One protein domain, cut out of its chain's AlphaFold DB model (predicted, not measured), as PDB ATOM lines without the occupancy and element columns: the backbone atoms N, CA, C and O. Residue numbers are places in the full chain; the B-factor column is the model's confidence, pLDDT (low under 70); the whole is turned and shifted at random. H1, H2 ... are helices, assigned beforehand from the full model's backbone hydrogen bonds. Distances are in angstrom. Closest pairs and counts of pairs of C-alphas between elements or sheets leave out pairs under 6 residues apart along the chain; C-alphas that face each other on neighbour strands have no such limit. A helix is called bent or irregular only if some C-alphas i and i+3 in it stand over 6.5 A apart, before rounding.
ATOM      1  N   THR A  99     142.232 144.509 124.938       75.81
ATOM      2  CA  THR A  99     143.117 143.887 123.939       75.81
ATOM      3  C   THR A  99     142.329 143.225 122.805       75.81
ATOM      4  O   THR A  99     142.688 143.392 121.637       75.81
ATOM      5  N   ALA A 100     141.202 142.570 123.107       72.62
ATOM      6  CA  ALA A 100     140.302 142.014 122.095       72.62
ATOM      7  C   ALA A 100     139.659 143.101 121.211       72.62
ATOM      8  O   ALA A 100     139.534 142.937 119.993       72.62
ATOM      9  N   THR A 101     139.278 144.232 121.805       73.56
ATOM     10  CA  THR A 101     138.712 145.377 121.074       73.56
ATOM     11  C   THR A 101     139.756 146.025 120.165       73.56
ATOM     12  O   THR A 101     139.465 146.324 119.005       73.56
ATOM     13  N   LEU A 102     140.997 146.158 120.639       69.94
ATOM     14  CA  LEU A 102     142.114 146.693 119.861       69.94
ATOM     15  C   LEU A 102     142.454 145.801 118.657       69.94
ATOM     16  O   LEU A 102     142.668 146.306 117.555       69.94
ATOM     17  N   ALA A 103     142.448 144.478 118.842       73.00
ATOM     18  CA  ALA A 103     142.679 143.523 117.760       73.00
ATOM     19  C   ALA A 103     141.608 143.627 116.657       73.00
ATOM     20  O   ALA A 103     141.939 143.637 115.470       73.00
ATOM     21  N   ARG A 104     140.330 143.783 117.034       70.19
ATOM     22  CA  ARG A 104     139.221 143.991 116.082       70.19
ATOM     23  C   ARG A 104     139.331 145.325 115.346       70.19
ATOM     24  O   ARG A 104     139.159 145.361 114.130       70.19
ATOM     25  N   ALA A 105     139.651 146.404 116.058       69.75
ATOM     26  CA  ALA A 105     139.839 147.723 115.458       69.75
ATOM     27  C   ALA A 105     140.989 147.722 114.438       69.75
ATOM     28  O   ALA A 105     140.841 148.251 113.337       69.75
ATOM     29  N   ARG A 106     142.107 147.065 114.767       73.88
ATOM     30  CA  ARG A 106     143.249 146.906 113.862       73.88
ATOM     31  C   ARG A 106     142.874 146.145 112.589       73.88
ATOM     32  O   ARG A 106     143.179 146.621 111.502       73.88
ATOM     33  N   ALA A 107     142.171 145.020 112.713       72.00
ATOM     34  CA  ALA A 107     141.737 144.235 111.556       72.00
ATOM     35  C   ALA A 107     140.805 145.032 110.621       72.00
ATOM     36  O   ALA A 107     140.921 144.947 109.399       72.00
ATOM     37  N   LEU A 108     139.909 145.851 111.183       72.75
ATOM     38  CA  LEU A 108     139.027 146.732 110.410       72.75
ATOM     39  C   LEU A 108     139.792 147.862 109.708       72.75
ATOM     40  O   LEU A 108     139.482 148.181 108.560       72.75
ATOM     41  N   LEU A 109     140.796 148.445 110.366       70.19
ATOM     42  CA  LEU A 109     141.657 149.471 109.775       70.19
ATOM     43  C   LEU A 109     142.510 148.907 108.637       70.19
ATOM     44  O   LEU A 109     142.571 149.523 107.579       70.19
ATOM     45  N   GLU A 110     143.114 147.729 108.816       73.25
ATOM     46  CA  GLU A 110     143.903 147.058 107.774       73.25
ATOM     47  C   GLU A 110     143.025 146.710 106.556       73.25
ATOM     48  O   GLU A 110     143.384 147.025 105.420       73.25
ATOM     49  N   ALA A 111     141.822 146.166 106.778       72.62
ATOM     50  CA  ALA A 111     140.873 145.869 105.703       72.62
ATOM     51  C   ALA A 111     140.323 147.131 105.007       72.62
ATOM     52  O   ALA A 111     140.096 147.128 103.794       72.62
ATOM     53  N   GLY A 112     140.103 148.215 105.757       69.38
ATOM     54  CA  GLY A 112     139.653 149.504 105.229       69.38
ATOM     55  C   GLY A 112     140.738 150.234 104.437       69.38
ATOM     56  O   GLY A 112     140.451 150.811 103.387       69.38
ATOM     57  N   TYR A 113     141.991 150.150 104.888       72.69
ATOM     58  CA  TYR A 113     143.142 150.783 104.247       72.69
ATOM     59  C   TYR A 113     143.400 150.229 102.844       72.69
ATOM     60  O   TYR A 113     143.665 150.996 101.923       72.69
ATOM     61  N   VAL A 114     143.245 148.914 102.652       78.00
ATOM     62  CA  VAL A 114     143.393 148.271 101.333       78.00
ATOM     63  C   VAL A 114     142.342 148.763 100.329       78.00
ATOM     64  O   VAL A 114     142.631 148.855  99.139       78.00
ATOM     65  N   ARG A 115     141.124 149.101 100.782       76.56
ATOM     66  CA  ARG A 115     140.028 149.543  99.898       76.56
ATOM     67  C   ARG A 115     140.040 151.043  99.613       76.56
ATOM     68  O   ARG A 115     139.675 151.443  98.514       76.56
ATOM     69  N   ALA A 116     140.401 151.869 100.595       79.25
ATOM     70  CA  ALA A 116     140.320 153.327 100.491       79.25
ATOM     71  C   ALA A 116     141.372 154.020 101.385       79.25
ATOM     72  O   ALA A 116     141.026 154.587 102.427       79.25
ATOM     73  N   PRO A 117     142.660 154.015 100.994       77.38
ATOM     74  CA  PRO A 117     143.755 154.474 101.854       77.38
ATOM     75  C   PRO A 117     143.670 155.971 102.189       77.38
ATOM     76  O   PRO A 117     143.913 156.374 103.324       77.38
ATOM     77  N   THR A 118     143.261 156.806 101.233       79.81
ATOM     78  CA  THR A 118     143.141 158.262 101.416       79.81
ATOM     79  C   THR A 118     142.049 158.648 102.411       79.81
ATOM     80  O   THR A 118     142.244 159.569 103.200       79.81
ATOM     81  N   LEU A 119     140.925 157.925 102.421       74.25
ATOM     82  CA  LEU A 119     139.807 158.176 103.335       74.25
ATOM     83  C   LEU A 119     140.196 157.828 104.777       74.25
ATOM     84  O   LEU A 119     139.972 158.628 105.682       74.25
ATOM     85  N   VAL A 120     140.847 156.678 104.981       75.25
ATOM     86  CA  VAL A 120     141.326 156.246 106.306       75.25
ATOM     87  C   VAL A 120     142.329 157.249 106.884       75.25
ATOM     88  O   VAL A 120     142.222 157.617 108.054       75.25
ATOM     89  N   ILE A 121     143.255 157.750 106.061       77.00
ATOM     90  CA  ILE A 121     144.237 158.759 106.485       77.00
ATOM     91  C   ILE A 121     143.555 160.097 106.806       77.00
ATOM     92  O   ILE A 121     143.827 160.680 107.855       77.00
ATOM     93  N   ALA A 122     142.657 160.583 105.941       75.38
ATOM     94  CA  ALA A 122     141.978 161.865 106.138       75.38
ATOM     95  C   ALA A 122     141.102 161.868 107.401       75.38
ATOM     96  O   ALA A 122     141.128 162.824 108.175       75.38
ATOM     97  N   LEU A 123     140.372 160.778 107.644       73.88
ATOM     98  CA  LEU A 123     139.496 160.638 108.806       73.88
ATOM     99  C   LEU A 123     140.302 160.456 110.103       73.88
ATOM    100  O   LEU A 123     139.954 161.038 111.130       73.88
ATOM    101  N   GLY A 124     141.430 159.740 110.039       79.44
ATOM    102  CA  GLY A 124     142.394 159.664 111.137       79.44
ATOM    103  C   GLY A 124     142.993 161.030 111.486       79.44
ATOM    104  O   GLY A 124     143.016 161.413 112.653       79.44
ATOM    105  N   ALA A 125     143.408 161.811 110.486       78.75
ATOM    106  CA  ALA A 125     143.933 163.159 110.698       78.75
ATOM    107  C   ALA A 125     142.877 164.104 111.301       78.75
ATOM    108  O   ALA A 125     143.179 164.840 112.241       78.75
ATOM    109  N   PHE A 126     141.631 164.040 110.818       84.12
ATOM    110  CA  PHE A 126     140.526 164.860 111.324       84.12
ATOM    111  C   PHE A 126     140.177 164.558 112.789       84.12
ATOM    112  O   PHE A 126     139.762 165.456 113.514       84.12
ATOM    113  N   LEU A 127     140.386 163.321 113.249       82.31
ATOM    114  CA  LEU A 127     140.171 162.936 114.645       82.31
ATOM    115  C   LEU A 127     141.354 163.330 115.549       82.31
ATOM    116  O   LEU A 127     141.162 163.804 116.669       82.31
ATOM    117  N   VAL A 128     142.588 163.140 115.071       83.06
ATOM    118  CA  VAL A 128     143.806 163.296 115.884       83.06
ATOM    119  C   VAL A 128     144.205 164.762 116.054       83.06
ATOM    120  O   VAL A 128     144.575 165.168 117.154       83.06
ATOM    121  N   LEU A 129     144.104 165.580 115.003       83.62
ATOM    122  CA  LEU A 129     144.509 166.991 115.046       83.62
ATOM    123  C   LEU A 129     143.782 167.822 116.125       83.62
ATOM    124  O   LEU A 129     144.471 168.474 116.916       83.62
ATOM    125  N   PRO A 130     142.437 167.803 116.235       82.19
ATOM    126  CA  PRO A 130     141.745 168.554 117.279       82.19
ATOM    127  C   PRO A 130     142.031 168.000 118.678       82.19
ATOM    128  O   PRO A 130     142.183 168.783 119.611       82.19
ATOM    129  N   ALA A 131     142.179 166.679 118.836       80.69
ATOM    130  CA  ALA A 131     142.512 166.072 120.124       80.69
ATOM    131  C   ALA A 131     143.903 166.509 120.618       80.69
ATOM    132  O   ALA A 131     144.057 166.907 121.772       80.69
ATOM    133  N   VAL A 132     144.902 166.516 119.730       83.69
ATOM    134  CA  VAL A 132     146.256 166.997 120.042       83.69
ATOM    135  C   VAL A 132     146.248 168.490 120.372       83.69
ATOM    136  O   VAL A 132     146.910 168.902 121.324       83.69
ATOM    137  N   ALA A 133     145.474 169.302 119.646       80.88
ATOM    138  CA  ALA A 133     145.329 170.725 119.948       80.88
ATOM    139  C   ALA A 133     144.717 170.954 121.341       80.88
ATOM    140  O   ALA A 133     145.230 171.762 122.112       80.88
ATOM    141  N   LEU A 134     143.679 170.199 121.702       83.38
ATOM    142  CA  LEU A 134     143.006 170.300 122.998       83.38
ATOM    143  C   LEU A 134     143.923 169.861 124.148       83.38
ATOM    144  O   LEU A 134     144.023 170.550 125.162       83.38
ATOM    145  N   VAL A 135     144.670 168.768 123.966       81.50
ATOM    146  CA  VAL A 135     145.683 168.314 124.930       81.50
ATOM    147  C   VAL A 135     146.812 169.337 125.064       81.50
ATOM    148  O   VAL A 135     147.222 169.648 126.180       81.50
ATOM    149  N   SER A 136     147.283 169.915 123.959       75.06
ATOM    150  CA  SER A 136     148.301 170.971 123.973       75.06
ATOM    151  C   SER A 136     147.810 172.216 124.718       75.06
ATOM    152  O   SER A 136     148.526 172.735 125.571       75.06
ATOM    153  N   LEU A 137     146.561 172.640 124.496       76.19
ATOM    154  CA  LEU A 137     145.933 173.742 125.230       76.19
ATOM    155  C   LEU A 137     145.786 173.431 126.724       76.19
ATOM    156  O   LEU A 137     146.063 174.289 127.561       76.19
ATOM    157  N   LEU A 138     145.425 172.198 127.085       74.88
ATOM    158  CA  LEU A 138     145.364 171.763 128.481       74.88
ATOM    159  C   LEU A 138     146.753 171.783 129.136       74.88
ATOM    160  O   LEU A 138     146.909 172.348 130.219       74.88
ATOM    161  N   VAL A 139     147.780 171.257 128.467       76.38
ATOM    162  CA  VAL A 139     149.170 171.285 128.953       76.38
ATOM    163  C   VAL A 139     149.675 172.725 129.086       76.38
ATOM    164  O   VAL A 139     150.251 173.075 130.117       76.38
ATOM    165  N   GLN A 140     149.402 173.588 128.106       69.56
ATOM    166  CA  GLN A 140     149.745 175.011 128.152       69.56
ATOM    167  C   GLN A 140     149.014 175.742 129.285       69.56
ATOM    168  O   GLN A 140     149.631 176.551 129.977       69.56
ATOM    169  N   SER A 141     147.746 175.410 129.554       62.28
ATOM    170  CA  SER A 141     146.958 175.988 130.655       62.28
ATOM    171  C   SER A 141     147.478 175.613 132.050       62.28
ATOM    172  O   SER A 141     147.255 176.336 133.023       62.28
ATOM    173  N   VAL A 142     148.182 174.484 132.166       64.50
ATOM    174  CA  VAL A 142     148.815 174.026 133.411       64.50
ATOM    175  C   VAL A 142     150.256 174.542 133.510       64.50
ATOM    176  O   VAL A 142     150.712 174.903 134.599       64.50
ATOM    177  N   ALA A 143     150.972 174.632 132.388       59.12
ATOM    178  CA  ALA A 143     152.328 175.171 132.320       59.12
ATOM    179  C   ALA A 143     152.369 176.690 132.567       59.12
ATOM    180  O   ALA A 143     153.246 177.160 133.293       59.12
ATOM    181  N   SER A 144     151.386 177.450 132.073       58.03
ATOM    182  CA  SER A 144     151.251 178.893 132.334       58.03
ATOM    183  C   SER A 144     151.090 179.201 133.830       58.03
ATOM    184  O   SER A 144     151.720 180.125 134.349       58.03
ATOM    185  N   ARG A 145     150.374 178.342 134.573       55.38
ATOM    186  CA  ARG A 145     150.258 178.414 136.045       55.38
ATOM    187  C   ARG A 145     151.590 178.172 136.765       55.38
ATOM    188  O   ARG A 145     151.788 178.673 137.871       55.38
ATOM    189  N   ARG A 146     152.517 177.407 136.173       55.38
ATOM    190  CA  ARG A 146     153.874 177.187 136.717       55.38
ATOM    191  C   ARG A 146     154.831 178.320 136.341       55.38
ATOM    192  O   ARG A 146     155.608 178.742 137.196       55.38
ATOM    193  N   ALA A 147     154.730 178.857 135.125       57.03
ATOM    194  CA  ALA A 147     155.520 180.001 134.673       57.03
ATOM    195  C   ALA A 147     155.246 181.258 135.521       57.03
ATOM    196  O   ALA A 147     156.190 181.921 135.947       57.03
ATOM    197  N   GLN A 148     153.983 181.514 135.889       59.81
ATOM    198  CA  GLN A 148     153.630 182.592 136.825       59.81
ATOM    199  C   GLN A 148     154.263 182.402 138.218       59.81
ATOM    200  O   GLN A 148     154.753 183.363 138.809       59.81
ATOM    201  N   ARG A 149     154.348 181.166 138.737       54.00
ATOM    202  CA  ARG A 149     155.009 180.874 140.028       54.00
ATOM    203  C   ARG A 149     156.525 181.095 139.979       54.00
ATOM    204  O   ARG A 149     157.096 181.595 140.947       54.00
ATOM    205  N   ALA A 150     157.171 180.740 138.868       58.31
ATOM    206  CA  ALA A 150     158.605 180.954 138.673       58.31
ATOM    207  C   ALA A 150     158.940 182.441 138.479       58.31
ATOM    208  O   ALA A 150     159.909 182.921 139.064       58.31
ATOM    209  N   ALA A 151     158.105 183.184 137.747       61.22
ATOM    210  CA  ALA A 151     158.259 184.625 137.559       61.22
ATOM    211  C   ALA A 151     158.130 185.400 138.882       61.22
ATOM    212  O   ALA A 151     158.955 186.264 139.161       61.22
ATOM    213  N   ILE A 152     157.173 185.037 139.747       59.59
ATOM    214  CA  ILE A 152     157.012 185.651 141.078       59.59
ATOM    215  C   ILE A 152     158.208 185.333 141.993       59.59
ATOM    216  O   ILE A 152     158.685 186.207 142.714       59.59
ATOM    217  N   ARG A 153     158.739 184.101 141.957       57.44
ATOM    218  CA  ARG A 153     159.921 183.720 142.753       57.44
ATOM    219  C   ARG A 153     161.197 184.399 142.248       57.44
ATOM    220  O   ARG A 153     162.002 184.844 143.056       57.44
ATOM    221  N   ALA A 154     161.349 184.527 140.930       62.38
ATOM    222  CA  ALA A 154     162.443 185.267 140.310       62.38
ATOM    223  C   ALA A 154     162.343 186.777 140.580       62.38
ATOM    224  O   ALA A 154     163.366 187.411 140.809       62.38
ATOM    225  N   ALA A 155     161.133 187.345 140.628       58.22
ATOM    226  CA  ALA A 155     160.914 188.730 141.040       58.22
ATOM    227  C   ALA A 155     161.314 188.951 142.508       58.22
ATOM    228  O   ALA A 155     162.060 189.879 142.785       58.22
ATOM    229  N   ARG A 156     160.932 188.053 143.431       55.56
ATOM    230  CA  ARG A 156     161.356 188.120 144.847       55.56
ATOM    231  C   ARG A 156     162.870 188.017 145.050       55.56
ATOM    232  O   ARG A 156     163.383 188.595 145.993       55.56
TER     233      ARG A 156
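Overview. This is residues 99 to 156 of the 277 residues of a protein of Alphaproteobacteria bacterium (UniProt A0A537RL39). One long helix, H2, and a shorter one, H1, meet near their ends at a sharp corner, like a V with unequal arms; H2 makes most of the length, and the far parts of both arms stand free. The printed part has 58 residues with two named helices, H1 then H2, and no named strand, and is all helix. It is extended, with a radius of gyration of the C-alphas of 20.1 A and spans of 63 by 26 by 11 A.

Arrangement. H2, residues 117 to 156, only just touches H1, residues 99 to 115, with 3 pairs of C-alphas within 8 A. H2 touches H1 with residue 120 alone, and H1 touches H2 with residues 109 to 113 alone; the closest C-alphas of the two are those of Val 120 and Tyr 113, 6.1 A apart. The helices run opposite ways at a steep tilt of 55 degrees. O i to N i+4 pairs are within hydrogen-bond range in 32 of 36 cases in H2 and 12 of 13 in H1.

Along the chain. H2 is 57.4 A long, ending at C-alpha 156 (161.356, 188.120, 144.847). It is neither bent nor irregular, but only just: C-alphas 127 and 130 are 6.4 A apart. H1 is 24.9 A long, from C-alpha 99 (143.117, 143.887, 123.939).

Size, cuts and confidence. The C-alphas farthest apart, of Arg 115 and Arg 156, are 63.0 A apart. The link is tight and the printed part has no cut. pLDDT is under 70 at residues 102, 105, 112 and 140 to 156.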